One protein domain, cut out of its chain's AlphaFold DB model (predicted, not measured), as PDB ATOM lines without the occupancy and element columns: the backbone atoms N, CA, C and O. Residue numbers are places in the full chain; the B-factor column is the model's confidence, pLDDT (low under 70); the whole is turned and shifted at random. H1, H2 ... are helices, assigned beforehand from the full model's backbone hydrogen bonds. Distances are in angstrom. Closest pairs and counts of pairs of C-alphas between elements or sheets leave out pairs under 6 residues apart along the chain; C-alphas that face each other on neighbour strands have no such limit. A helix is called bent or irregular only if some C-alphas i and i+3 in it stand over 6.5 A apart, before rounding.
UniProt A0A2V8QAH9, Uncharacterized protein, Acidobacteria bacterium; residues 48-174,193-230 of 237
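AT A GLANCE: This is residues 48 to 174 and 193 to 230 of the 237 residues of an uncharacterized protein of Acidobacteria bacterium (UniProt A0A2V8QAH9). Three long helical stretches, H1, H2a and H5b, lie side by side as an up-and-down bundle, each running against the one before it. Beyond its end the bent helices H2 and H5 continue as H2b and H5a, which cross each other; there H6 packs on H1, H5a and H3, and H7 packs on H6. The printed part has 165 residues with seven named helices, H1 to H7 in chain order, and no named strand; it is all helix. It is compact, with a radius of gyration of the C-alphas of 17.3 A, yet elongated, spanning 59 by 30 by 24 A.

HOW THE PARTS SIT: Start with H1, residues 48 to 73. H2, residues 79 to 112, is one helix by its hydrogen bonds but bent, C-alphas 94 and 97 being 6.8 A apart; its arms are H2a, residues 79 to 94, and H2b, residues 97 to 112. H1 and H2a form a hairpin at a shallow tilt of 21 degrees, their closest C-alphas, Tyr 64 and Lys 88, 7.0 A apart. H5, residues 141 to 174, is likewise one helix by its hydrogen bonds but bent, with 8.0 A between C-alphas 150 and 153; its arms are H5a, residues 141 to 150, and H5b, residues 153 to 174. H5b touches H2a at a shallow tilt of 8 degrees, opposite ways, closest at C-alphas Ala 89 and Ile 159, 5.9 A. H2b touches H5a at a steep tilt of 48 degrees, closest at C-alphas Arg 104 and Ser 149, 5.0 A. H6, residues 198 to 212, touches H1, closest at C-alphas Leu 54 and Arg 206, 5.8 A. H3, residues 119 to 126, touches H6, closest at C-alphas Ile 123 and Lys 212, 5.8 A. H4, residues 130 to 136, is close to H6 but not clearly touching, 7.4 A between C-alphas Leu 136 and Thr 204. H7, residues 219 to 229, forms a hairpin with H6, closest at C-alphas Cys 200 and Cys 229, 4.8 A. Every O i to N i+4 pair is within hydrogen-bond range in H1, H2b, H4, H5a, H6 and H7; H2a has 10 of 12, H3 3 of 4, H5b 12 of 18.

IN THESE COORDINATES: Find C-alpha 48 at (-20.463, 7.467, 53.619); from there H1 runs 37.2 A. H2a and H2b measure 22.4 A each, H5b 33.9 A, H6 21.2 A. H2a and H5b are irregular, with 6.7 A between C-alphas 81 and 84 and 7.3 A between 154 and 157; H5b has a kink of 34 degrees near residue 162. H7 ends at C-alpha 229, (-26.319, 26.994, 40.685).

THE WHOLE: The C-alphas farthest apart, Asn 114 and Gln 174, are 59.6 A apart. Residues 175 to 192 are not printed, and C-alphas 174 and 193 stand 36.9 A apart across this cut. Of the links printed whole, none is long. Look for pLDDT under 70 at residues 75, 173 to 174 and 193 to 196.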
ATOM      1  N   ALA A  48     -21.344   6.578  52.855       89.81
ATOM      2  CA  ALA A  48     -20.463   7.467  53.619       89.81
ATOM      3  C   ALA A  48     -19.107   7.701  52.932       89.81
ATOM      4  O   ALA A  48     -18.561   8.806  52.951       89.81
ATOM      5  N   ASN A  49     -18.553   6.672  52.287       92.19
ATOM      6  CA  ASN A  49     -17.288   6.811  51.572       92.19
ATOM      7  C   ASN A  49     -17.430   7.678  50.311       92.19
ATOM      8  O   ASN A  49     -16.568   8.515  50.043       92.19
ATOM      9  N   GLU A  50     -18.505   7.495  49.542       94.25
ATOM     10  CA  GLU A  50     -18.761   8.271  48.329       94.25
ATOM     11  C   GLU A  50     -19.092   9.729  48.662       94.25
ATOM     12  O   GLU A  50     -18.600  10.633  47.985       94.25
ATOM     13  N   GLU A  51     -19.837   9.959  49.747       92.81
ATOM     14  CA  GLU A  51     -20.069  11.291  50.308       92.81
ATOM     15  C   GLU A  51     -18.744  11.980  50.625       92.81
ATOM     16  O   GLU A  51     -18.516  13.092  50.157       92.81
ATOM     17  N   ARG A  52     -17.812  11.294  51.297       92.75
ATOM     18  CA  ARG A  52     -16.506  11.867  51.645       92.75
ATOM     19  C   ARG A  52     -15.682  12.256  50.414       92.75
ATOM     20  O   ARG A  52     -14.981  13.269  50.436       92.75
ATOM     21  N   VAL A  53     -15.739  11.457  49.345       94.31
ATOM     22  CA  VAL A  53     -15.057  11.769  48.075       94.31
ATOM     23  C   VAL A  53     -15.667  13.013  47.428       94.31
ATOM     24  O   VAL A  53     -14.925  13.917  47.036       94.31
ATOM     25  N   LEU A  54     -16.999  13.082  47.356       93.00
ATOM     26  CA  LEU A  54     -17.733  14.233  46.824       93.00
ATOM     27  C   LEU A  54     -17.486  15.498  47.647       93.00
ATOM     28  O   LEU A  54     -17.215  16.551  47.075       93.00
ATOM     29  N   ALA A  55     -17.527  15.386  48.974       91.62
ATOM     30  CA  ALA A  55     -17.296  16.477  49.907       91.62
ATOM     31  C   ALA A  55     -15.912  17.086  49.706       91.62
ATOM     32  O   ALA A  55     -15.802  18.276  49.417       91.62
ATOM     33  N   LYS A  56     -14.864  16.254  49.743       94.81
ATOM     34  CA  LYS A  56     -13.490  16.714  49.524       94.81
ATOM     35  C   LYS A  56     -13.326  17.373  48.155       94.81
ATOM     36  O   LYS A  56     -12.691  18.414  48.048       94.81
ATOM     37  N   TYR A  57     -13.879  16.769  47.105       94.44
ATOM     38  CA  TYR A  57     -13.771  17.324  45.759       94.44
ATOM     39  C   TYR A  57     -14.467  18.684  45.623       94.44
ATOM     40  O   TYR A  57     -13.892  19.614  45.062       94.44
ATOM     41  N   PHE A  58     -15.677  18.816  46.164       92.88
ATOM     42  CA  PHE A  58     -16.406  20.079  46.162       92.88
ATOM     43  C   PHE A  58     -15.689  21.157  46.985       92.88
ATOM     44  O   PHE A  58     -15.570  22.292  46.530       92.88
ATOM     45  N   ASP A  59     -15.166  20.814  48.164       92.31
ATOM     46  CA  ASP A  59     -14.428  21.758  49.012       92.31
ATOM     47  C   ASP A  59     -13.146  22.256  48.321       92.31
ATOM     48  O   ASP A  59     -12.820  23.448  48.375       92.31
ATOM     49  N   ASP A  60     -12.453  21.367  47.602       92.75
ATOM     50  CA  ASP A  60     -11.282  21.721  46.799       92.75
ATOM     51  C   ASP A  60     -11.666  22.620  45.606       92.75
ATOM     52  O   ASP A  60     -10.955  23.588  45.327       92.75
ATOM     53  N   LEU A  61     -12.805  22.364  44.944       89.88
ATOM     54  CA  LEU A  61     -13.338  23.221  43.874       89.88
ATOM     55  C   LEU A  61     -13.659  24.635  44.374       89.88
ATOM     56  O   LEU A  61     -13.219  25.612  43.773       89.88
ATOM     57  N   VAL A  62     -14.369  24.751  45.500       87.69
ATOM     58  CA  VAL A  62     -14.690  26.049  46.119       87.69
ATOM     59  C   VAL A  62     -13.412  26.790  46.520       87.69
ATOM     60  O   VAL A  62     -13.305  28.006  46.365       87.69
ATOM     61  N   THR A  63     -12.419  26.066  47.034       89.94
ATOM     62  CA  THR A  63     -11.125  26.645  47.418       89.94
ATOM     63  C   THR A  63     -10.338  27.141  46.207       89.94
ATOM     64  O   THR A  63      -9.737  28.216  46.267       89.94
ATOM     65  N   TYR A  64     -10.337  26.380  45.111       87.94
ATOM     66  CA  TYR A  64      -9.719  26.778  43.847       87.94
ATOM     67  C   TYR A  64     -10.353  28.058  43.297       87.94
ATOM     68  O   TYR A  64      -9.630  29.017  43.027       87.94
ATOM     69  N   ASP A  65     -11.681  28.133  43.237       83.94
ATOM     70  CA  ASP A  65     -12.379  29.320  42.734       83.94
ATOM     71  C   ASP A  65     -12.123  30.563  43.578       83.94
ATOM     72  O   ASP A  65     -11.905  31.648  43.036       83.94
ATOM     73  N   LYS A  66     -12.069  30.419  44.908       82.94
ATOM     74  CA  LYS A  66     -11.678  31.520  45.798       82.94
ATOM     75  C   LYS A  66     -10.282  32.041  45.462       82.94
ATOM     76  O   LYS A  66     -10.100  33.251  45.369       82.94
ATOM     77  N   GLN A  67      -9.317  31.155  45.224       83.00
ATOM     78  CA  GLN A  67      -7.946  31.550  44.879       83.00
ATOM     79  C   GLN A  67      -7.861  32.203  43.500       83.00
ATOM     80  O   GLN A  67      -7.167  33.206  43.333       83.00
ATOM     81  N   VAL A  68      -8.598  31.684  42.516       78.19
ATOM     82  CA  VAL A  68      -8.719  32.323  41.201       78.19
ATOM     83  C   VAL A  68      -9.321  33.723  41.345       78.19
ATOM     84  O   VAL A  68      -8.798  34.678  40.770       78.19
ATOM     85  N   ALA A  69     -10.386  33.875  42.134       78.00
ATOM     86  CA  ALA A  69     -11.023  35.163  42.377       78.00
ATOM     87  C   ALA A  69     -10.086  36.144  43.101       78.00
ATOM     88  O   ALA A  69     -10.060  37.326  42.763       78.00
ATOM     89  N   GLU A  70      -9.292  35.676  44.064       79.69
ATOM     90  CA  GLU A  70      -8.268  36.485  44.733       79.69
ATOM     91  C   GLU A  70      -7.211  36.993  43.754       79.69
ATOM     92  O   GLU A  70      -6.908  38.185  43.764       79.69
ATOM     93  N   VAL A  71      -6.686  36.132  42.874       77.38
ATOM     94  CA  VAL A  71      -5.723  36.543  41.838       77.38
ATOM     95  C   VAL A  71      -6.373  37.493  40.834       77.38
ATOM     96  O   VAL A  71      -5.787  38.520  40.498       77.38
ATOM     97  N   SER A  72      -7.614  37.226  40.423       72.44
ATOM     98  CA  SER A  72      -8.377  38.108  39.536       72.44
ATOM     99  C   SER A  72      -8.575  39.505  40.137       72.44
ATOM    100  O   SER A  72      -8.493  40.508  39.434       72.44
ATOM    101  N   LYS A  73      -8.764  39.623  41.452       75.81
ATOM    102  CA  LYS A  73      -8.906  40.931  42.113       75.81
ATOM    103  C   LYS A  73      -7.608  41.737  42.163       75.81
ATOM    104  O   LYS A  73      -7.665  42.945  42.378       75.81
ATOM    105  N   ARG A  74      -6.439  41.114  41.976       76.00
ATOM    106  CA  ARG A  74      -5.158  41.831  42.022       76.00
ATOM    107  C   ARG A  74      -5.038  42.781  40.841       76.00
ATOM    108  O   ARG A  74      -5.320  42.414  39.701       76.00
ATOM    109  N   THR A  75      -4.548  43.990  41.103       68.12
ATOM    110  CA  THR A  75      -4.280  44.983  40.056       68.12
ATOM    111  C   THR A  75      -3.207  44.501  39.093       68.12
ATOM    112  O   THR A  75      -3.295  44.809  37.914       68.12
ATOM    113  N   ALA A  76      -2.227  43.730  39.558       70.75
ATOM    114  CA  ALA A  76      -1.205  43.092  38.739       70.75
ATOM    115  C   ALA A  76      -0.872  41.710  39.316       70.75
ATOM    116  O   ALA A  76      -0.915  41.512  40.531       70.75
ATOM    117  N   PHE A  77      -0.557  40.767  38.438       79.44
ATOM    118  CA  PHE A  77      -0.065  39.432  38.766       79.44
ATOM    119  C   PHE A  77       0.863  38.979  37.637       79.44
ATOM    120  O   PHE A  77       0.791  39.507  36.527       79.44
ATOM    121  N   VAL A  78       1.748  38.031  37.925       77.56
ATOM    122  CA  VAL A  78       2.708  37.481  36.958       77.56
ATOM    123  C   VAL A  78       2.369  36.031  36.619       77.56
ATOM    124  O   VAL A  78       1.547  35.402  37.281       77.56
ATOM    125  N   SER A  79       3.013  35.466  35.595       77.75
ATOM    126  CA  SER A  79       2.814  34.059  35.212       77.75
ATOM    127  C   SER A  79       3.076  33.091  36.371       77.75
ATOM    128  O   SER A  79       2.319  32.144  36.549       77.75
ATOM    129  N   ALA A  80       4.071  33.384  37.214       78.81
ATOM    130  CA  ALA A  80       4.389  32.582  38.393       78.81
ATOM    131  C   ALA A  80       3.243  32.524  39.425       78.81
ATOM    132  O   ALA A  80       3.141  31.544  40.161       78.81
ATOM    133  N   ASP A  81       2.346  33.520  39.463       76.31
ATOM    134  CA  ASP A  81       1.144  33.480  40.312       76.31
ATOM    135  C   ASP A  81       0.088  32.494  39.771       76.31
ATOM    136  O   ASP A  81      -0.782  32.040  40.516       76.31
ATOM    137  N   LEU A  82       0.156  32.149  38.478       84.56
ATOM    138  CA  LEU A  82      -0.781  31.244  37.810       84.56
ATOM    139  C   LEU A  82      -0.340  29.775  37.868       84.56
ATOM    140  O   LEU A  82      -1.189  28.889  37.776       84.56
ATOM    141  N   ASP A  83       0.951  29.491  38.056       87.94
ATOM    142  CA  ASP A  83       1.469  28.115  38.114       87.94
ATOM    143  C   ASP A  83       0.834  27.269  39.235       87.94
ATOM    144  O   ASP A  83       0.447  26.122  38.975       87.94
ATOM    145  N   PRO A  84       0.652  27.785  40.473       89.25
ATOM    146  CA  PRO A  84      -0.041  27.041  41.521       89.25
ATOM    147  C   PRO A  84      -1.504  26.758  41.169       89.25
ATOM    148  O   PRO A  84      -2.010  25.682  41.491       89.25
ATOM    149  N   LEU A  85      -2.178  27.695  40.491       86.62
ATOM    150  CA  LEU A  85      -3.563  27.528  40.045       86.62
ATOM    151  C   LEU A  85      -3.664  26.473  38.942       86.62
ATOM    152  O   LEU A  85      -4.557  25.635  38.992       86.62
ATOM    153  N   GLN A  86      -2.714  26.449  38.002       90.56
ATOM    154  CA  GLN A  86      -2.663  25.429  36.954       90.56
ATOM    155  C   GLN A  86      -2.515  24.025  37.540       90.56
ATOM    156  O   GLN A  86      -3.268  23.129  37.169       90.56
ATOM    157  N   ARG A  87      -1.597  23.834  38.495       92.75
ATOM    158  CA  ARG A  87      -1.412  22.527  39.148       92.75
ATOM    159  C   ARG A  87      -2.680  22.063  39.862       92.75
ATOM    160  O   ARG A  87      -3.014  20.885  39.793       92.75
ATOM    161  N   LYS A  88      -3.402  22.979  40.518       90.75
ATOM    162  CA  LYS A  88      -4.685  22.670  41.169       90.75
ATOM    163  C   LYS A  88      -5.779  22.338  40.159       90.75
ATOM    164  O   LYS A  88      -6.505  21.374  40.365       90.75
ATOM    165  N   ALA A  89      -5.871  23.086  39.063       88.88
ATOM    166  CA  ALA A  89      -6.818  22.806  37.988       88.88
ATOM    167  C   ALA A  89      -6.571  21.422  37.359       88.88
ATOM    168  O   ALA A  89      -7.517  20.675  37.110       88.88
ATOM    169  N   ASP A  90      -5.306  21.053  37.141       92.50
ATOM    170  CA  ASP A  90      -4.944  19.741  36.604       92.50
ATOM    171  C   ASP A  90      -5.198  18.604  37.611       92.50
ATOM    172  O   ASP A  90      -5.703  17.557  37.205       92.50
ATOM    173  N   ASP A  91      -4.940  18.809  38.912       93.38
ATOM    174  CA  ASP A  91      -5.307  17.851  39.973       93.38
ATOM    175  C   ASP A  91      -6.824  17.617  40.023       93.38
ATOM    176  O   ASP A  91      -7.288  16.474  39.969       93.38
ATOM    177  N   LEU A  92      -7.610  18.698  40.056       93.19
ATOM    178  CA  LEU A  92      -9.071  18.639  40.049       93.19
ATOM    179  C   LEU A  92      -9.582  17.903  38.808       93.19
ATOM    180  O   LEU A  92     -10.413  16.998  38.912       93.19
ATOM    181  N   LYS A  93      -9.025  18.215  37.634       92.69
ATOM    182  CA  LYS A  93      -9.359  17.511  36.395       92.69
ATOM    183  C   LYS A  93      -9.009  16.022  36.468       92.69
ATOM    184  O   LYS A  93      -9.822  15.198  36.056       92.69
ATOM    185  N   GLY A  94      -7.836  15.668  36.995       92.25
ATOM    186  CA  GLY A  94      -7.405  14.275  37.148       92.25
ATOM    187  C   GLY A  94      -8.301  13.470  38.093       92.25
ATOM    188  O   GLY A  94      -8.549  12.286  37.870       92.25
ATOM    189  N   ARG A  95      -8.854  14.118  39.123       94.19
ATOM    190  CA  ARG A  95      -9.750  13.492  40.107       94.19
ATOM    191  C   ARG A  95     -11.196  13.367  39.639       94.19
ATOM    192  O   ARG A  95     -11.951  12.601  40.235       94.19
ATOM    193  N   LEU A  96     -11.591  14.054  38.570       92.31
ATOM    194  CA  LEU A  96     -12.971  14.063  38.082       92.31
ATOM    195  C   LEU A  96     -13.490  12.660  37.722       92.31
ATOM    196  O   LEU A  96     -14.634  12.327  38.024       92.31
ATOM    197  N   THR A  97     -12.636  11.801  37.161       93.56
ATOM    198  CA  THR A  97     -12.979  10.395  36.888       93.56
ATOM    199  C   THR A  97     -13.273   9.617  38.172       93.56
ATOM    200  O   THR A  97     -14.202   8.811  38.204       93.56
ATOM    201  N   VAL A  98     -12.527   9.877  39.251       94.38
ATOM    202  CA  VAL A  98     -12.771   9.252  40.561       94.38
ATOM    203  C   VAL A  98     -14.134   9.681  41.096       94.38
ATOM    204  O   VAL A  98     -14.904   8.835  41.538       94.38
ATOM    205  N   VAL A  99     -14.468  10.968  40.984       95.12
ATOM    206  CA  VAL A  99     -15.769  11.502  41.413       95.12
ATOM    207  C   VAL A  99     -16.909  10.885  40.604       95.12
ATOM    208  O   VAL A  99     -17.886  10.423  41.186       95.12
ATOM    209  N   GLN A 100     -16.776  10.804  39.278       94.81
ATOM    210  CA  GLN A 100     -17.783  10.162  38.429       94.81
ATOM    211  C   GLN A 100     -17.977   8.682  38.793       94.81
ATOM    212  O   GLN A 100     -19.107   8.196  38.838       94.81
ATOM    213  N   ASN A 101     -16.891   7.969  39.102       94.75
ATOM    214  CA  ASN A 101     -16.966   6.590  39.580       94.75
ATOM    215  C   ASN A 101     -17.670   6.499  40.941       94.75
ATOM    216  O   ASN A 101     -18.509   5.622  41.117       94.75
ATOM    217  N   SER A 102     -17.412   7.424  41.872       95.38
ATOM    218  CA  SER A 102     -18.143   7.494  43.145       95.38
ATOM    219  C   SER A 102     -19.639   7.739  42.945       95.38
ATOM    220  O   SER A 102     -20.449   7.098  43.605       95.38
ATOM    221  N   VAL A 103     -20.032   8.592  41.992       95.12
ATOM    222  CA  VAL A 103     -21.449   8.783  41.634       95.12
ATOM    223  C   VAL A 103     -22.058   7.492  41.076       95.12
ATOM    224  O   VAL A 103     -23.165   7.118  41.458       95.12
ATOM    225  N   ARG A 104     -21.328   6.755  40.230       95.31
ATOM    226  CA  ARG A 104     -21.779   5.447  39.727       95.31
ATOM    227  C   ARG A 104     -21.953   4.424  40.853       95.31
ATOM    228  O   ARG A 104     -22.930   3.678  40.850       95.31
ATOM    229  N   GLU A 105     -21.051   4.418  41.832       95.00
ATOM    230  CA  GLU A 105     -21.168   3.564  43.016       95.00
ATOM    231  C   GLU A 105     -22.369   3.936  43.888       95.00
ATOM    232  O   GLU A 105     -23.066   3.034  44.349       95.00
ATOM    233  N   ILE A 106     -22.684   5.227  44.048       93.75
ATOM    234  CA  ILE A 106     -23.914   5.666  44.730       93.75
ATOM    235  C   ILE A 106     -25.142   5.053  44.052       93.75
ATOM    236  O   ILE A 106     -25.954   4.410  44.718       93.75
ATOM    237  N   VAL A 107     -25.253   5.183  42.724       94.38
ATOM    238  CA  VAL A 107     -26.368   4.606  41.953       94.38
ATOM    239  C   VAL A 107     -26.447   3.092  42.156       94.38
ATOM    240  O   VAL A 107     -27.524   2.552  42.415       94.38
ATOM    241  N   ARG A 108     -25.310   2.389  42.080       94.56
ATOM    242  CA  ARG A 108     -25.250   0.933  42.262       94.56
ATOM    243  C   ARG A 108     -25.712   0.513  43.660       94.56
ATOM    244  O   ARG A 108     -26.502  -0.421  43.777       94.56
ATOM    245  N   LYS A 109     -25.239   1.190  44.710       93.06
ATOM    246  CA  LYS A 109     -25.595   0.883  46.103       93.06
ATOM    247  C   LYS A 109     -27.065   1.174  46.398       93.06
ATOM    248  O   LYS A 109     -27.719   0.345  47.023       93.06
ATOM    249  N   LEU A 110     -27.605   2.286  45.894       91.44
ATOM    250  CA  LEU A 110     -29.025   2.626  46.041       91.44
ATOM    251  C   LEU A 110     -29.939   1.604  45.352       91.44
ATOM    252  O   LEU A 110     -30.948   1.197  45.928       91.44
ATOM    253  N   LYS A 111     -29.567   1.134  44.153       92.00
ATOM    254  CA  LYS A 111     -30.290   0.058  43.455       92.00
ATOM    255  C   LYS A 111     -30.225  -1.264  44.221       92.00
ATOM    256  O   LYS A 111     -31.251  -1.909  44.391       92.00
ATOM    257  N   ALA A 112     -29.051  -1.641  44.730       91.44
ATOM    258  CA  ALA A 112     -28.880  -2.867  45.514       91.44
ATOM    259  C   ALA A 112     -29.663  -2.853  46.842       91.44
ATOM    260  O   ALA A 112     -30.088  -3.905  47.311       91.44
ATOM    261  N   ALA A 113     -29.871  -1.673  47.429       89.12
ATOM    262  CA  ALA A 113     -30.658  -1.489  48.645       89.12
ATOM    263  C   ALA A 113     -32.180  -1.378  48.395       89.12
ATOM    264  O   ALA A 113     -32.928  -1.212  49.353       89.12
ATOM    265  N   ASN A 114     -32.649  -1.467  47.140       88.88
ATOM    266  CA  ASN A 114     -34.038  -1.197  46.731       88.88
ATOM    267  C   ASN A 114     -34.544   0.212  47.102       88.88
ATOM    268  O   ASN A 114     -35.743   0.437  47.214       88.88
ATOM    269  N   GLU A 115     -33.640   1.183  47.259       88.69
ATOM    270  CA  GLU A 115     -33.983   2.569  47.619       88.69
ATOM    271  C   GLU A 115     -34.027   3.509  46.402       88.69
ATOM    272  O   GLU A 115     -34.259   4.707  46.543       88.69
ATOM    273  N   TRP A 116     -33.747   2.986  45.206       90.69
ATOM    274  CA  TRP A 116     -33.598   3.781  43.986       90.69
ATOM    275  C   TRP A 116     -34.908   4.395  43.482       90.69
ATOM    276  O   TRP A 116     -34.899   5.525  42.996       90.69
ATOM    277  N   GLU A 117     -36.021   3.667  43.582       89.62
ATOM    278  CA  GLU A 117     -37.312   4.141  43.066       89.62
ATOM    279  C   GLU A 117     -37.928   5.227  43.953       89.62
ATOM    280  O   GLU A 117     -38.421   6.228  43.438       89.62
ATOM    281  N   ASP A 118     -37.794   5.105  45.274       88.38
ATOM    282  CA  ASP A 118     -38.341   6.066  46.240       88.38
ATOM    283  C   ASP A 118     -37.347   7.171  46.640       88.38
ATOM    284  O   ASP A 118     -37.575   7.898  47.610       88.38
ATOM    285  N   LEU A 119     -36.224   7.307  45.927       88.56
ATOM    286  CA  LEU A 119     -35.106   8.168  46.323       88.56
ATOM    287  C   LEU A 119     -35.512   9.638  46.505       88.56
ATOM    288  O   LEU A 119     -35.256  10.220  47.563       88.56
ATOM    289  N   ASP A 120     -36.159  10.226  45.498       87.56
ATOM    290  CA  ASP A 120     -36.573  11.635  45.523       87.56
ATOM    291  C   ASP A 120     -37.599  11.881  46.646       87.56
ATOM    292  O   ASP A 120     -37.492  12.853  47.396       87.56
ATOM    293  N   THR A 121     -38.540  10.950  46.838       88.50
ATOM    294  CA  THR A 121     -39.535  10.988  47.922       88.50
ATOM    295  C   THR A 121     -38.874  10.884  49.300       88.50
ATOM    296  O   THR A 121     -39.208  11.641  50.214       88.50
ATOM    297  N   SER A 122     -37.902   9.979  49.453       87.25
ATOM    298  CA  SER A 122     -37.153   9.759  50.695       87.25
ATOM    299  C   SER A 122     -36.363  11.001  51.104       87.25
ATOM    300  O   SER A 122     -36.334  11.355  52.283       87.25
ATOM    301  N   ILE A 123     -35.756  11.692  50.139       87.19
ATOM    302  CA  ILE A 123     -35.033  12.942  50.381       87.19
ATOM    303  C   ILE A 123     -36.005  14.078  50.693       87.19
ATOM    304  O   ILE A 123     -35.807  14.786  51.680       87.19
ATOM    305  N   ALA A 124     -37.088  14.219  49.924       87.31
ATOM    306  CA  ALA A 124     -38.105  15.244  50.157       87.31
ATOM    307  C   ALA A 124     -38.703  15.170  51.572       87.31
ATOM    308  O   ALA A 124     -38.963  16.206  52.178       87.31
ATOM    309  N   ALA A 125     -38.880  13.960  52.115       87.31
ATOM    310  CA  ALA A 125     -39.363  13.745  53.479       87.31
ATOM    311  C   ALA A 125     -38.366  14.187  54.568       87.31
ATOM    312  O   ALA A 125     -38.769  14.452  55.698       87.31
ATOM    313  N   LYS A 126     -37.070  14.266  54.243       85.75
ATOM    314  CA  LYS A 126     -36.001  14.667  55.171       85.75
ATOM    315  C   LYS A 126     -35.697  16.166  55.140       85.75
ATOM    316  O   LYS A 126     -35.049  16.665  56.058       85.75
ATOM    317  N   ILE A 127     -36.157  16.890  54.118       84.56
ATOM    318  CA  ILE A 127     -35.958  18.339  54.008       84.56
ATOM    319  C   ILE A 127     -37.078  19.063  54.760       84.56
ATOM    320  O   ILE A 127     -38.230  19.081  54.330       84.56
ATOM    321  N   THR A 128     -36.726  19.686  55.881       80.88
ATOM    322  CA  THR A 128     -37.669  20.431  56.730       80.88
ATOM    323  C   THR A 128     -37.847  21.887  56.301       80.88
ATOM    324  O   THR A 128     -38.919  22.456  56.489       80.88
ATOM    325  N   ASP A 129     -36.817  22.493  55.713       79.94
ATOM    326  CA  ASP A 129     -36.827  23.885  55.271       79.94
ATOM    327  C   ASP A 129     -37.502  24.022  53.897       79.94
ATOM    328  O   ASP A 129     -37.021  23.492  52.895       79.94
ATOM    329  N   THR A 130     -38.612  24.765  53.839       78.81
ATOM    330  CA  THR A 130     -39.394  25.009  52.616       78.81
ATOM    331  C   THR A 130     -38.563  25.628  51.491       78.81
ATOM    332  O   THR A 130     -38.776  25.315  50.322       78.81
ATOM    333  N   SER A 131     -37.609  26.496  51.820       73.38
ATOM    334  CA  SER A 131     -36.793  27.189  50.826       73.38
ATOM    335  C   SER A 131     -35.755  26.263  50.184       73.38
ATOM    336  O   SER A 131     -35.631  26.216  48.959       73.38
ATOM    337  N   GLN A 132     -35.092  25.446  51.006       77.00
ATOM    338  CA  GLN A 132     -34.162  24.410  50.554       77.00
ATOM    339  C   GLN A 132     -34.901  23.323  49.784       77.00
ATOM    340  O   GLN A 132     -34.390  22.815  48.791       77.00
ATOM    341  N   ARG A 133     -36.123  22.993  50.214       80.50
ATOM    342  CA  ARG A 133     -36.977  22.014  49.549       80.50
ATOM    343  C   ARG A 133     -37.299  22.434  48.122       80.50
ATOM    344  O   ARG A 133     -37.131  21.626  47.219       80.50
ATOM    345  N   SER A 134     -37.712  23.682  47.910       78.94
ATOM    346  CA  SER A 134     -37.994  24.193  46.564       78.94
ATOM    347  C   SER A 134     -36.763  24.141  45.659       78.94
ATOM    348  O   SER A 134     -36.888  23.764  44.504       78.94
ATOM    349  N   PHE A 135     -35.580  24.465  46.190       76.69
ATOM    350  CA  PHE A 135     -34.325  24.422  45.436       76.69
ATOM    351  C   PHE A 135     -33.867  22.990  45.111       76.69
ATOM    352  O   PHE A 135     -33.536  22.680  43.971       76.69
ATOM    353  N   LEU A 136     -33.851  22.095  46.101       79.12
ATOM    354  CA  LEU A 136     -33.336  20.730  45.938       79.12
ATOM    355  C   LEU A 136     -34.283  19.823  45.146       79.12
ATOM    356  O   LEU A 136     -33.814  18.863  44.542       79.12
ATOM    357  N   LEU A 137     -35.585  20.122  45.141       81.00
ATOM    358  CA  LEU A 137     -36.595  19.366  44.397       81.00
ATOM    359  C   LEU A 137     -36.930  19.975  43.027       81.00
ATOM    360  O   LEU A 137     -37.776  19.434  42.322       81.00
ATOM    361  N   GLU A 138     -36.278  21.074  42.630       75.94
ATOM    362  CA  GLU A 138     -36.441  21.673  41.294       75.94
ATOM    363  C   GLU A 138     -35.991  20.712  40.178       75.94
ATOM    364  O   GLU A 138     -36.528  20.731  39.072       75.94
ATOM    365  N   SER A 139     -35.047  19.817  40.484       73.81
ATOM    366  CA  SER A 139     -34.601  18.741  39.596       73.81
ATOM    367  C   SER A 139     -34.615  17.399  40.325       73.81
ATOM    368  O   SER A 139     -34.327  17.339  41.518       73.81
ATOM    369  N   SER A 140     -34.932  16.316  39.611       84.75
ATOM    370  CA  SER A 140     -34.897  14.966  40.183       84.75
ATOM    371  C   SER A 140     -33.462  14.588  40.557       84.75
ATOM    372  O   SER A 140     -32.561  14.614  39.709       84.75
ATOM    373  N   PHE A 141     -33.243  14.198  41.815       89.19
ATOM    374  CA  PHE A 141     -31.928  13.756  42.272       89.19
ATOM    375  C   PHE A 141     -31.525  12.451  41.579       89.19
ATOM    376  O   PHE A 141     -30.361  12.283  41.208       89.19
ATOM    377  N   LYS A 142     -32.497  11.574  41.305       90.38
ATOM    378  CA  LYS A 142     -32.315  10.385  40.462       90.38
ATOM    379  C   LYS A 142     -31.735  10.745  39.089       90.38
ATOM    380  O   LYS A 142     -30.678  10.228  38.724       90.38
ATOM    381  N   HIS A 143     -32.365  11.680  38.372       89.81
ATOM    382  CA  HIS A 143     -31.875  12.143  37.068       89.81
ATOM    383  C   HIS A 143     -30.472  12.761  37.174       89.81
ATOM    384  O   HIS A 143     -29.598  12.467  36.361       89.81
ATOM    385  N   LEU A 144     -30.223  13.575  38.206       90.12
ATOM    386  CA  LEU A 144     -28.916  14.196  38.430       90.12
ATOM    387  C   LEU A 144     -27.804  13.156  38.636       90.12
ATOM    388  O   LEU A 144     -26.705  13.328  38.099       90.12
ATOM    389  N   LEU A 145     -28.069  12.090  39.395       91.94
ATOM    390  CA  LEU A 145     -27.126  10.989  39.597       91.94
ATOM    391  C   LEU A 145     -26.873  10.215  38.301       91.94
ATOM    392  O   LEU A 145     -25.716   9.940  37.984       91.94
ATOM    393  N   GLU A 146     -27.919   9.886  37.543       92.38
ATOM    394  CA  GLU A 146     -27.783   9.173  36.267       92.38
ATOM    395  C   GLU A 146     -26.980   9.993  35.258       92.38
ATOM    396  O   GLU A 146     -25.985   9.508  34.715       92.38
ATOM    397  N   GLU A 147     -27.343  11.258  35.062       90.88
ATOM    398  CA  GLU A 147     -26.652  12.158  34.148       90.88
ATOM    399  C   GLU A 147     -25.187  12.351  34.563       90.88
ATOM    400  O   GLU A 147     -24.281  12.210  33.741       90.88
ATOM    401  N   SER A 148     -24.927  12.590  35.850       89.56
ATOM    402  CA  SER A 148     -23.563  12.808  36.348       89.56
ATOM    403  C   SER A 148     -22.726  11.524  36.323       89.56
ATOM    404  O   SER A 148     -21.534  11.571  36.036       89.56
ATOM    405  N   SER A 149     -23.319  10.346  36.527       92.00
ATOM    406  CA  SER A 149     -22.589   9.072  36.423       92.00
ATOM    407  C   SER A 149     -22.033   8.801  35.014       92.00
ATOM    408  O   SER A 149     -21.043   8.070  34.859       92.00
ATOM    409  N   ASN A 150     -22.637   9.422  33.997       90.94
ATOM    410  CA  ASN A 150     -22.296   9.246  32.589       90.94
ATOM    411  C   ASN A 150     -21.497  10.425  32.022       90.94
ATOM    412  O   ASN A 150     -20.534  10.207  31.291       90.94
ATOM    413  N   ASN A 151     -21.845  11.656  32.404       88.75
ATOM    414  CA  ASN A 151     -21.395  12.865  31.714       88.75
ATOM    415  C   ASN A 151     -20.550  13.813  32.576       88.75
ATOM    416  O   ASN A 151     -20.149  14.867  32.088       88.75
ATOM    417  N   LEU A 152     -20.251  13.488  33.842       87.94
ATOM    418  CA  LEU A 152     -19.557  14.428  34.732       87.94
ATOM    419  C   LEU A 152     -18.174  14.853  34.202       87.94
ATOM    420  O   LEU A 152     -17.809  16.021  34.322       87.94
ATOM    421  N   THR A 153     -17.427  13.957  33.550       88.38
ATOM    422  CA  THR A 153     -16.130  14.289  32.932       88.38
ATOM    423  C   THR A 153     -16.220  15.283  31.774       88.38
ATOM    424  O   THR A 153     -15.237  15.972  31.488       88.38
ATOM    425  N   THR A 154     -17.381  15.400  31.125       87.50
ATOM    426  CA  THR A 154     -17.605  16.354  30.029       87.50
ATOM    427  C   THR A 154     -17.467  17.799  30.514       87.50
ATOM    428  O   THR A 154     -16.966  18.642  29.779       87.50
ATOM    429  N   TYR A 155     -17.770  18.063  31.788       84.31
ATOM    430  CA  TYR A 155     -17.645  19.382  32.421       84.31
ATOM    431  C   TYR A 155     -16.215  19.721  32.877       84.31
ATOM    432  O   TYR A 155     -15.991  20.690  33.599       84.31
ATOM    433  N   SER A 156     -15.200  18.945  32.474       84.69
ATOM    434  CA  SER A 156     -13.802  19.225  32.846       84.69
ATOM    435  C   SER A 156     -13.274  20.568  32.324       84.69
ATOM    436  O   SER A 156     -12.287  21.088  32.850       84.69
ATOM    437  N   THR A 157     -13.910  21.134  31.297       83.06
ATOM    438  CA  THR A 157     -13.601  22.464  30.754       83.06
ATOM    439  C   THR A 157     -13.904  23.582  31.745       83.06
ATOM    440  O   THR A 157     -13.159  24.562  31.783       83.06
ATOM    441  N   ASP A 158     -14.910  23.404  32.604       80.75
ATOM    442  CA  ASP A 158     -15.323  24.392  33.608       80.75
ATOM    443  C   ASP A 158     -14.204  24.679  34.614       80.75
ATOM    444  O   ASP A 158     -14.092  25.784  35.131       80.75
ATOM    445  N   ILE A 159     -13.324  23.700  34.851       85.12
ATOM    446  CA  ILE A 159     -12.179  23.836  35.761       85.12
ATOM    447  C   ILE A 159     -11.126  24.792  35.175       85.12
ATOM    448  O   ILE A 159     -10.465  25.533  35.905       85.12
ATOM    449  N   LYS A 160     -10.944  24.774  33.849       83.75
ATOM    450  CA  LYS A 160      -9.878  25.523  33.161       83.75
ATOM    451  C   LYS A 160     -10.288  26.937  32.775       83.75
ATOM    452  O   LYS A 160      -9.442  27.829  32.785       83.75
ATOM    453  N   LEU A 161     -11.572  27.148  32.489       83.00
ATOM    454  CA  LEU A 161     -12.104  28.426  32.019       83.00
ATOM    455  C   LEU A 161     -11.678  29.634  32.885       83.00
ATOM    456  O   LEU A 161     -11.212  30.627  32.315       83.00
ATOM    457  N   PRO A 162     -11.740  29.580  34.232       80.06
ATOM    458  CA  PRO A 162     -11.363  30.722  35.063       80.06
ATOM    459  C   PRO A 162      -9.872  31.074  34.948       80.06
ATOM    460  O   PRO A 162      -9.497  32.247  34.911       80.06
ATOM    461  N   LEU A 163      -9.012  30.061  34.828       81.00
ATOM    462  CA  LEU A 163      -7.573  30.239  34.672       81.00
ATOM    463  C   LEU A 163      -7.199  30.746  33.274       81.00
ATOM    464  O   LEU A 163      -6.322  31.599  33.141       81.00
ATOM    465  N   ASP A 164      -7.883  30.277  32.234       80.75
ATOM    466  CA  ASP A 164      -7.670  30.762  30.869       80.75
ATOM    467  C   ASP A 164      -8.067  32.237  30.725       80.75
ATOM    468  O   ASP A 164      -7.391  32.998  30.028       80.75
ATOM    469  N   ASN A 165      -9.089  32.687  31.456       79.06
ATOM    470  CA  ASN A 165      -9.441  34.105  31.540       79.06
ATOM    471  C   ASN A 165      -8.336  34.941  32.211       79.06
ATOM    472  O   ASN A 165      -7.996  36.019  31.715       79.06
ATOM    473  N   LEU A 166      -7.708  34.435  33.283       79.12
ATOM    474  CA  LEU A 166      -6.549  35.096  33.900       79.12
ATOM    475  C   LEU A 166      -5.358  35.187  32.938       79.12
ATOM    476  O   LEU A 166      -4.719  36.235  32.851       79.12
ATOM    477  N   ARG A 167      -5.081  34.123  32.173       84.00
ATOM    478  CA  ARG A 167      -4.014  34.119  31.157       84.00
ATOM    479  C   ARG A 167      -4.246  35.149  30.065       84.00
ATOM    480  O   ARG A 167      -3.324  35.881  29.722       84.00
ATOM    481  N   LYS A 168      -5.472  35.233  29.542       83.69
ATOM    482  CA  LYS A 168      -5.844  36.233  28.529       83.69
ATOM    483  C   LYS A 168      -5.609  37.654  29.038       83.69
ATOM    484  O   LYS A 168      -5.027  38.461  28.323       83.69
ATOM    485  N   ARG A 169      -5.979  37.935  30.290       79.81
ATOM    486  CA  ARG A 169      -5.753  39.241  30.921       79.81
ATOM    487  C   ARG A 169      -4.272  39.550  31.173       79.81
ATOM    488  O   ARG A 169      -3.870  40.710  31.126       79.81
ATOM    489  N   LEU A 170      -3.453  38.536  31.454       80.25
ATOM    490  CA  LEU A 170      -2.004  38.711  31.555       80.25
ATOM    491  C   LEU A 170      -1.387  39.035  30.186       80.25
ATOM    492  O   LEU A 170      -0.557  39.934  30.088       80.25
ATOM    493  N   ALA A 171      -1.821  38.332  29.137       79.81
ATOM    494  CA  ALA A 171      -1.348  38.539  27.772       79.81
ATOM    495  C   ALA A 171      -1.759  39.910  27.210       79.81
ATOM    496  O   ALA A 171      -0.933  40.579  26.594       79.81
ATOM    497  N   SER A 172      -2.990  40.368  27.473       76.31
ATOM    498  CA  SER A 172      -3.441  41.698  27.037       76.31
ATOM    499  C   SER A 172      -2.593  42.814  27.655       76.31
ATOM    500  O   SER A 172      -2.190  43.737  26.961       76.31
ATOM    501  N   ARG A 173      -2.201  42.666  28.927       66.06
ATOM    502  CA  ARG A 173      -1.321  43.626  29.614       66.06
ATOM    503  C   ARG A 173       0.125  43.631  29.134       66.06
ATOM    504  O   ARG A 173       0.797  44.638  29.299       66.06
ATOM    505  N   GLN A 174       0.626  42.526  28.579       59.84
ATOM    506  CA  GLN A 174       1.966  42.496  27.976       59.84
ATOM    507  C   GLN A 174       1.996  43.138  26.583       59.84
ATOM    508  O   GLN A 174       3.061  43.560  26.142       59.84
ATOM    509  N   PHE A 193     -31.455  29.325  35.271       39.97
ATOM    510  CA  PHE A 193     -31.038  28.102  35.959       39.97
ATOM    511  C   PHE A 193     -30.509  27.079  34.964       39.97
ATOM    512  O   PHE A 193     -31.241  26.485  34.170       39.97
ATOM    513  N   LEU A 194     -29.207  26.885  35.011       40.00
ATOM    514  CA  LEU A 194     -28.573  25.798  34.333       40.00
ATOM    515  C   LEU A 194     -27.832  25.056  35.435       40.00
ATOM    516  O   LEU A 194     -26.925  25.594  36.069       40.00
ATOM    517  N   LEU A 195     -28.141  23.774  35.609       51.09
ATOM    518  CA  LEU A 195     -27.202  22.805  36.176       51.09
ATOM    519  C   LEU A 195     -25.961  22.687  35.244       51.09
ATOM    520  O   LEU A 195     -25.510  21.590  34.932       51.09
ATOM    521  N   SER A 196     -25.443  23.790  34.693       57.34
ATOM    522  CA  SER A 196     -24.397  23.838  33.666       57.34
ATOM    523  C   SER A 196     -23.002  23.930  34.241       57.34
ATOM    524  O   SER A 196     -22.056  23.959  33.470       57.34
ATOM    525  N   GLY A 197     -22.858  23.981  35.562       72.62
ATOM    526  CA  GLY A 197     -21.557  24.030  36.205       72.62
ATOM    527  C   GLY A 197     -21.230  22.726  36.913       72.62
ATOM    528  O   GLY A 197     -22.030  22.212  37.702       72.62
ATOM    529  N   LEU A 198     -20.004  22.247  36.721       84.62
ATOM    530  CA  LEU A 198     -19.420  21.160  37.505       84.62
ATOM    531  C   LEU A 198     -19.632  21.325  39.025       84.62
ATOM    532  O   LEU A 198     -19.953  20.361  39.724       84.62
ATOM    533  N   GLN A 199     -19.474  22.545  39.542       84.88
ATOM    534  CA  GLN A 199     -19.640  22.852  40.964       84.88
ATOM    535  C   GLN A 199     -21.085  22.753  41.438       84.88
ATOM    536  O   GLN A 199     -21.336  22.184  42.496       84.88
ATOM    537  N   CYS A 200     -22.034  23.264  40.654       86.69
ATOM    538  CA  CYS A 200     -23.450  23.135  40.969       86.69
ATOM    539  C   CYS A 200     -23.844  21.653  41.046       86.69
ATOM    540  O   CYS A 200     -24.400  21.210  42.047       86.69
ATOM    541  N   ARG A 201     -23.461  20.842  40.049       88.69
ATOM    542  CA  ARG A 201     -23.779  19.405  40.023       88.69
ATOM    543  C   ARG A 201     -23.171  18.652  41.200       88.69
ATOM    544  O   ARG A 201     -23.887  17.989  41.944       88.69
ATOM    545  N   THR A 202     -21.856  18.759  41.386       90.19
ATOM    546  CA  THR A 202     -21.154  18.054  42.476       90.19
ATOM    547  C   THR A 202     -21.621  18.513  43.855       90.19
ATOM    548  O   THR A 202     -21.782  17.686  44.751       90.19
ATOM    549  N   GLY A 203     -21.917  19.803  44.002       89.00
ATOM    550  CA  GLY A 203     -22.474  20.397  45.207       89.00
ATOM    551  C   GLY A 203     -23.877  19.898  45.539       89.00
ATOM    552  O   GLY A 203     -24.121  19.439  46.653       89.00
ATOM    553  N   THR A 204     -24.783  19.912  44.561       90.12
ATOM    554  CA  THR A 204     -26.148  19.396  44.721       90.12
ATOM    555  C   THR A 204     -26.144  17.899  45.016       90.12
ATOM    556  O   THR A 204     -26.893  17.454  45.885       90.12
ATOM    557  N   ILE A 205     -25.266  17.117  44.375       91.38
ATOM    558  CA  ILE A 205     -25.121  15.688  44.690       91.38
ATOM    559  C   ILE A 205     -24.665  15.504  46.135       91.38
ATOM    560  O   ILE A 205     -25.299  14.751  46.869       91.38
ATOM    561  N   ARG A 206     -23.607  16.206  46.562       91.81
ATOM    562  CA  ARG A 206     -23.116  16.147  47.946       91.81
ATOM    563  C   ARG A 206     -24.246  16.425  48.935       91.81
ATOM    564  O   ARG A 206     -24.488  15.605  49.811       91.81
ATOM    565  N   VAL A 207     -24.960  17.538  48.760       90.81
ATOM    566  CA  VAL A 207     -26.055  17.954  49.651       90.81
ATOM    567  C   VAL A 207     -27.131  16.872  49.768       90.81
ATOM    568  O   VAL A 207     -27.499  16.493  50.880       90.81
ATOM    569  N   ASN A 208     -27.597  16.328  48.642       89.88
ATOM    570  CA  ASN A 208     -28.625  15.287  48.635       89.88
ATOM    571  C   ASN A 208     -28.142  13.976  49.280       89.88
ATOM    572  O   ASN A 208     -28.896  13.345  50.024       89.88
ATOM    573  N   VAL A 209     -26.879  13.584  49.069       90.00
ATOM    574  CA  VAL A 209     -26.283  12.408  49.727       90.00
ATOM    575  C   VAL A 209     -26.177  12.619  51.241       90.00
ATOM    576  O   VAL A 209     -26.574  11.736  52.003       90.00
ATOM    577  N   THR A 210     -25.715  13.789  51.698       89.19
ATOM    578  CA  THR A 210     -25.654  14.133  53.129       89.19
ATOM    579  C   THR A 210     -27.040  14.040  53.780       89.19
ATOM    580  O   THR A 210     -27.180  13.423  54.837       89.19
ATOM    581  N   ILE A 211     -28.079  14.580  53.129       88.06
ATOM    582  CA  ILE A 211     -29.470  14.510  53.609       88.06
ATOM    583  C   ILE A 211     -29.967  13.059  53.652       88.06
ATOM    584  O   ILE A 211     -30.563  12.635  54.646       88.06
ATOM    585  N   LYS A 212     -29.697  12.256  52.614       86.75
ATOM    586  CA  LYS A 212     -30.085  10.834  52.577       86.75
ATOM    587  C   LYS A 212     -29.487  10.061  53.755       86.75
ATOM    588  O   LYS A 212     -30.224   9.320  54.415       86.75
ATOM    589  N   LEU A 213     -28.219  10.314  54.083       87.06
ATOM    590  CA  LEU A 213     -27.518   9.749  55.243       87.06
ATOM    591  C   LEU A 213     -28.050  10.250  56.603       87.06
ATOM    592  O   LEU A 213     -27.612   9.772  57.644       87.06
ATOM    593  N   GLY A 214     -29.018  11.173  56.616       83.38
ATOM    594  CA  GLY A 214     -29.588  11.749  57.837       83.38
ATOM    595  C   GLY A 214     -28.751  12.880  58.436       83.38
ATOM    596  O   GLY A 214     -29.011  13.295  59.563       83.38
ATOM    597  N   GLY A 215     -27.751  13.371  57.702       83.25
ATOM    598  CA  GLY A 215     -26.984  14.553  58.067       83.25
ATOM    599  C   GLY A 215     -27.673  15.848  57.640       83.25
ATOM    600  O   GLY A 215     -28.568  15.858  56.795       83.25
ATOM    601  N   PHE A 216     -27.197  16.960  58.195       83.75
ATOM    602  CA  PHE A 216     -27.606  18.304  57.793       83.75
ATOM    603  C   PHE A 216     -26.424  19.007  57.118       83.75
ATOM    604  O   PHE A 216     -25.379  19.171  57.755       83.75
ATOM    605  N   PRO A 217     -26.551  19.418  55.845       84.12
ATOM    606  CA  PRO A 217     -25.537  20.229  55.187       84.12
ATOM    607  C   PRO A 217     -25.286  21.524  55.970       84.12
ATOM    608  O   PRO A 217     -26.222  22.144  56.478       84.12
ATOM    609  N   SER A 218     -24.029  21.962  56.055       85.31
ATOM    610  CA  SER A 218     -23.730  23.256  56.674       85.31
ATOM    611  C   SER A 218     -24.328  24.404  55.853       85.31
ATOM    612  O   SER A 218     -24.440  24.308  54.626       85.31
ATOM    613  N   LYS A 219     -24.659  25.520  56.518       85.00
ATOM    614  CA  LYS A 219     -25.156  26.735  55.846       85.00
ATOM    615  C   LYS A 219     -24.199  27.211  54.753       85.00
ATOM    616  O   LYS A 219     -24.637  27.511  53.651       85.00
ATOM    617  N   ASP A 220     -22.895  27.188  55.025       85.44
ATOM    618  CA  ASP A 220     -21.878  27.555  54.039       85.44
ATOM    619  C   ASP A 220     -21.905  26.638  52.814       85.44
ATOM    620  O   ASP A 220     -21.779  27.110  51.686       85.44
ATOM    621  N   THR A 221     -22.099  25.328  53.008       86.12
ATOM    622  CA  THR A 221     -22.214  24.381  51.891       86.12
ATOM    623  C   THR A 221     -23.428  24.723  51.040       86.12
ATOM    624  O   THR A 221     -23.284  24.903  49.835       86.12
ATOM    625  N   LEU A 222     -24.603  24.886  51.655       86.19
ATOM    626  CA  LEU A 222     -25.831  25.247  50.942       86.19
ATOM    627  C   LEU A 222     -25.696  26.576  50.197       86.19
ATOM    628  O   LEU A 222     -26.082  26.655  49.036       86.19
ATOM    629  N   ASN A 223     -25.091  27.586  50.823       84.69
ATOM    630  CA  ASN A 223     -24.873  28.894  50.211       84.69
ATOM    631  C   ASN A 223     -23.937  28.812  49.003       84.69
ATOM    632  O   ASN A 223     -24.238  29.398  47.966       84.69
ATOM    633  N   ASN A 224     -22.838  28.055  49.100       84.62
ATOM    634  CA  ASN A 224     -21.932  27.842  47.969       84.62
ATOM    635  C   ASN A 224     -22.632  27.088  46.830       84.62
ATOM    636  O   ASN A 224     -22.524  27.489  45.675       84.62
ATOM    637  N   VAL A 225     -23.380  26.022  47.138       87.00
ATOM    638  CA  VAL A 225     -24.140  25.271  46.125       87.00
ATOM    639  C   VAL A 225     -25.166  26.175  45.447       87.00
ATOM    640  O   VAL A 225     -25.205  26.238  44.222       87.00
ATOM    641  N   PHE A 226     -25.940  26.929  46.224       81.69
ATOM    642  CA  PHE A 226     -26.948  27.840  45.695       81.69
ATOM    643  C   PHE A 226     -26.333  28.925  44.807       81.69
ATOM    644  O   PHE A 226     -26.809  29.136  43.695       81.69
ATOM    645  N   ALA A 227     -25.256  29.576  45.259       80.69
ATOM    646  CA  ALA A 227     -24.560  30.606  44.489       80.69
ATOM    647  C   ALA A 227     -23.997  30.056  43.167       80.69
ATOM    648  O   ALA A 227     -24.101  30.712  42.133       80.69
ATOM    649  N   ASN A 228     -23.464  28.833  43.186       78.88
ATOM    650  CA  ASN A 228     -22.900  28.184  42.002       78.88
ATOM    651  C   ASN A 228     -23.969  27.664  41.031       78.88
ATOM    652  O   ASN A 228     -23.698  27.533  39.840       78.88
ATOM    653  N   CYS A 229     -25.174  27.362  41.520       79.44
ATOM    654  CA  CYS A 229     -26.319  26.994  40.685       79.44
ATOM    655  C   CYS A 229     -27.105  28.210  40.165       79.44
ATOM    656  O   CYS A 229     -27.814  28.093  39.171       79.44
ATOM    657  N   ASN A 230     -26.976  29.372  40.817       74.06
ATOM    658  CA  ASN A 230     -27.671  30.617  40.480       74.06
ATOM    659  C   ASN A 230     -26.717  31.827  40.505       74.06
ATOM    660  O   ASN A 230     -26.839  32.691  41.386       74.06
TER     661      ASN A 230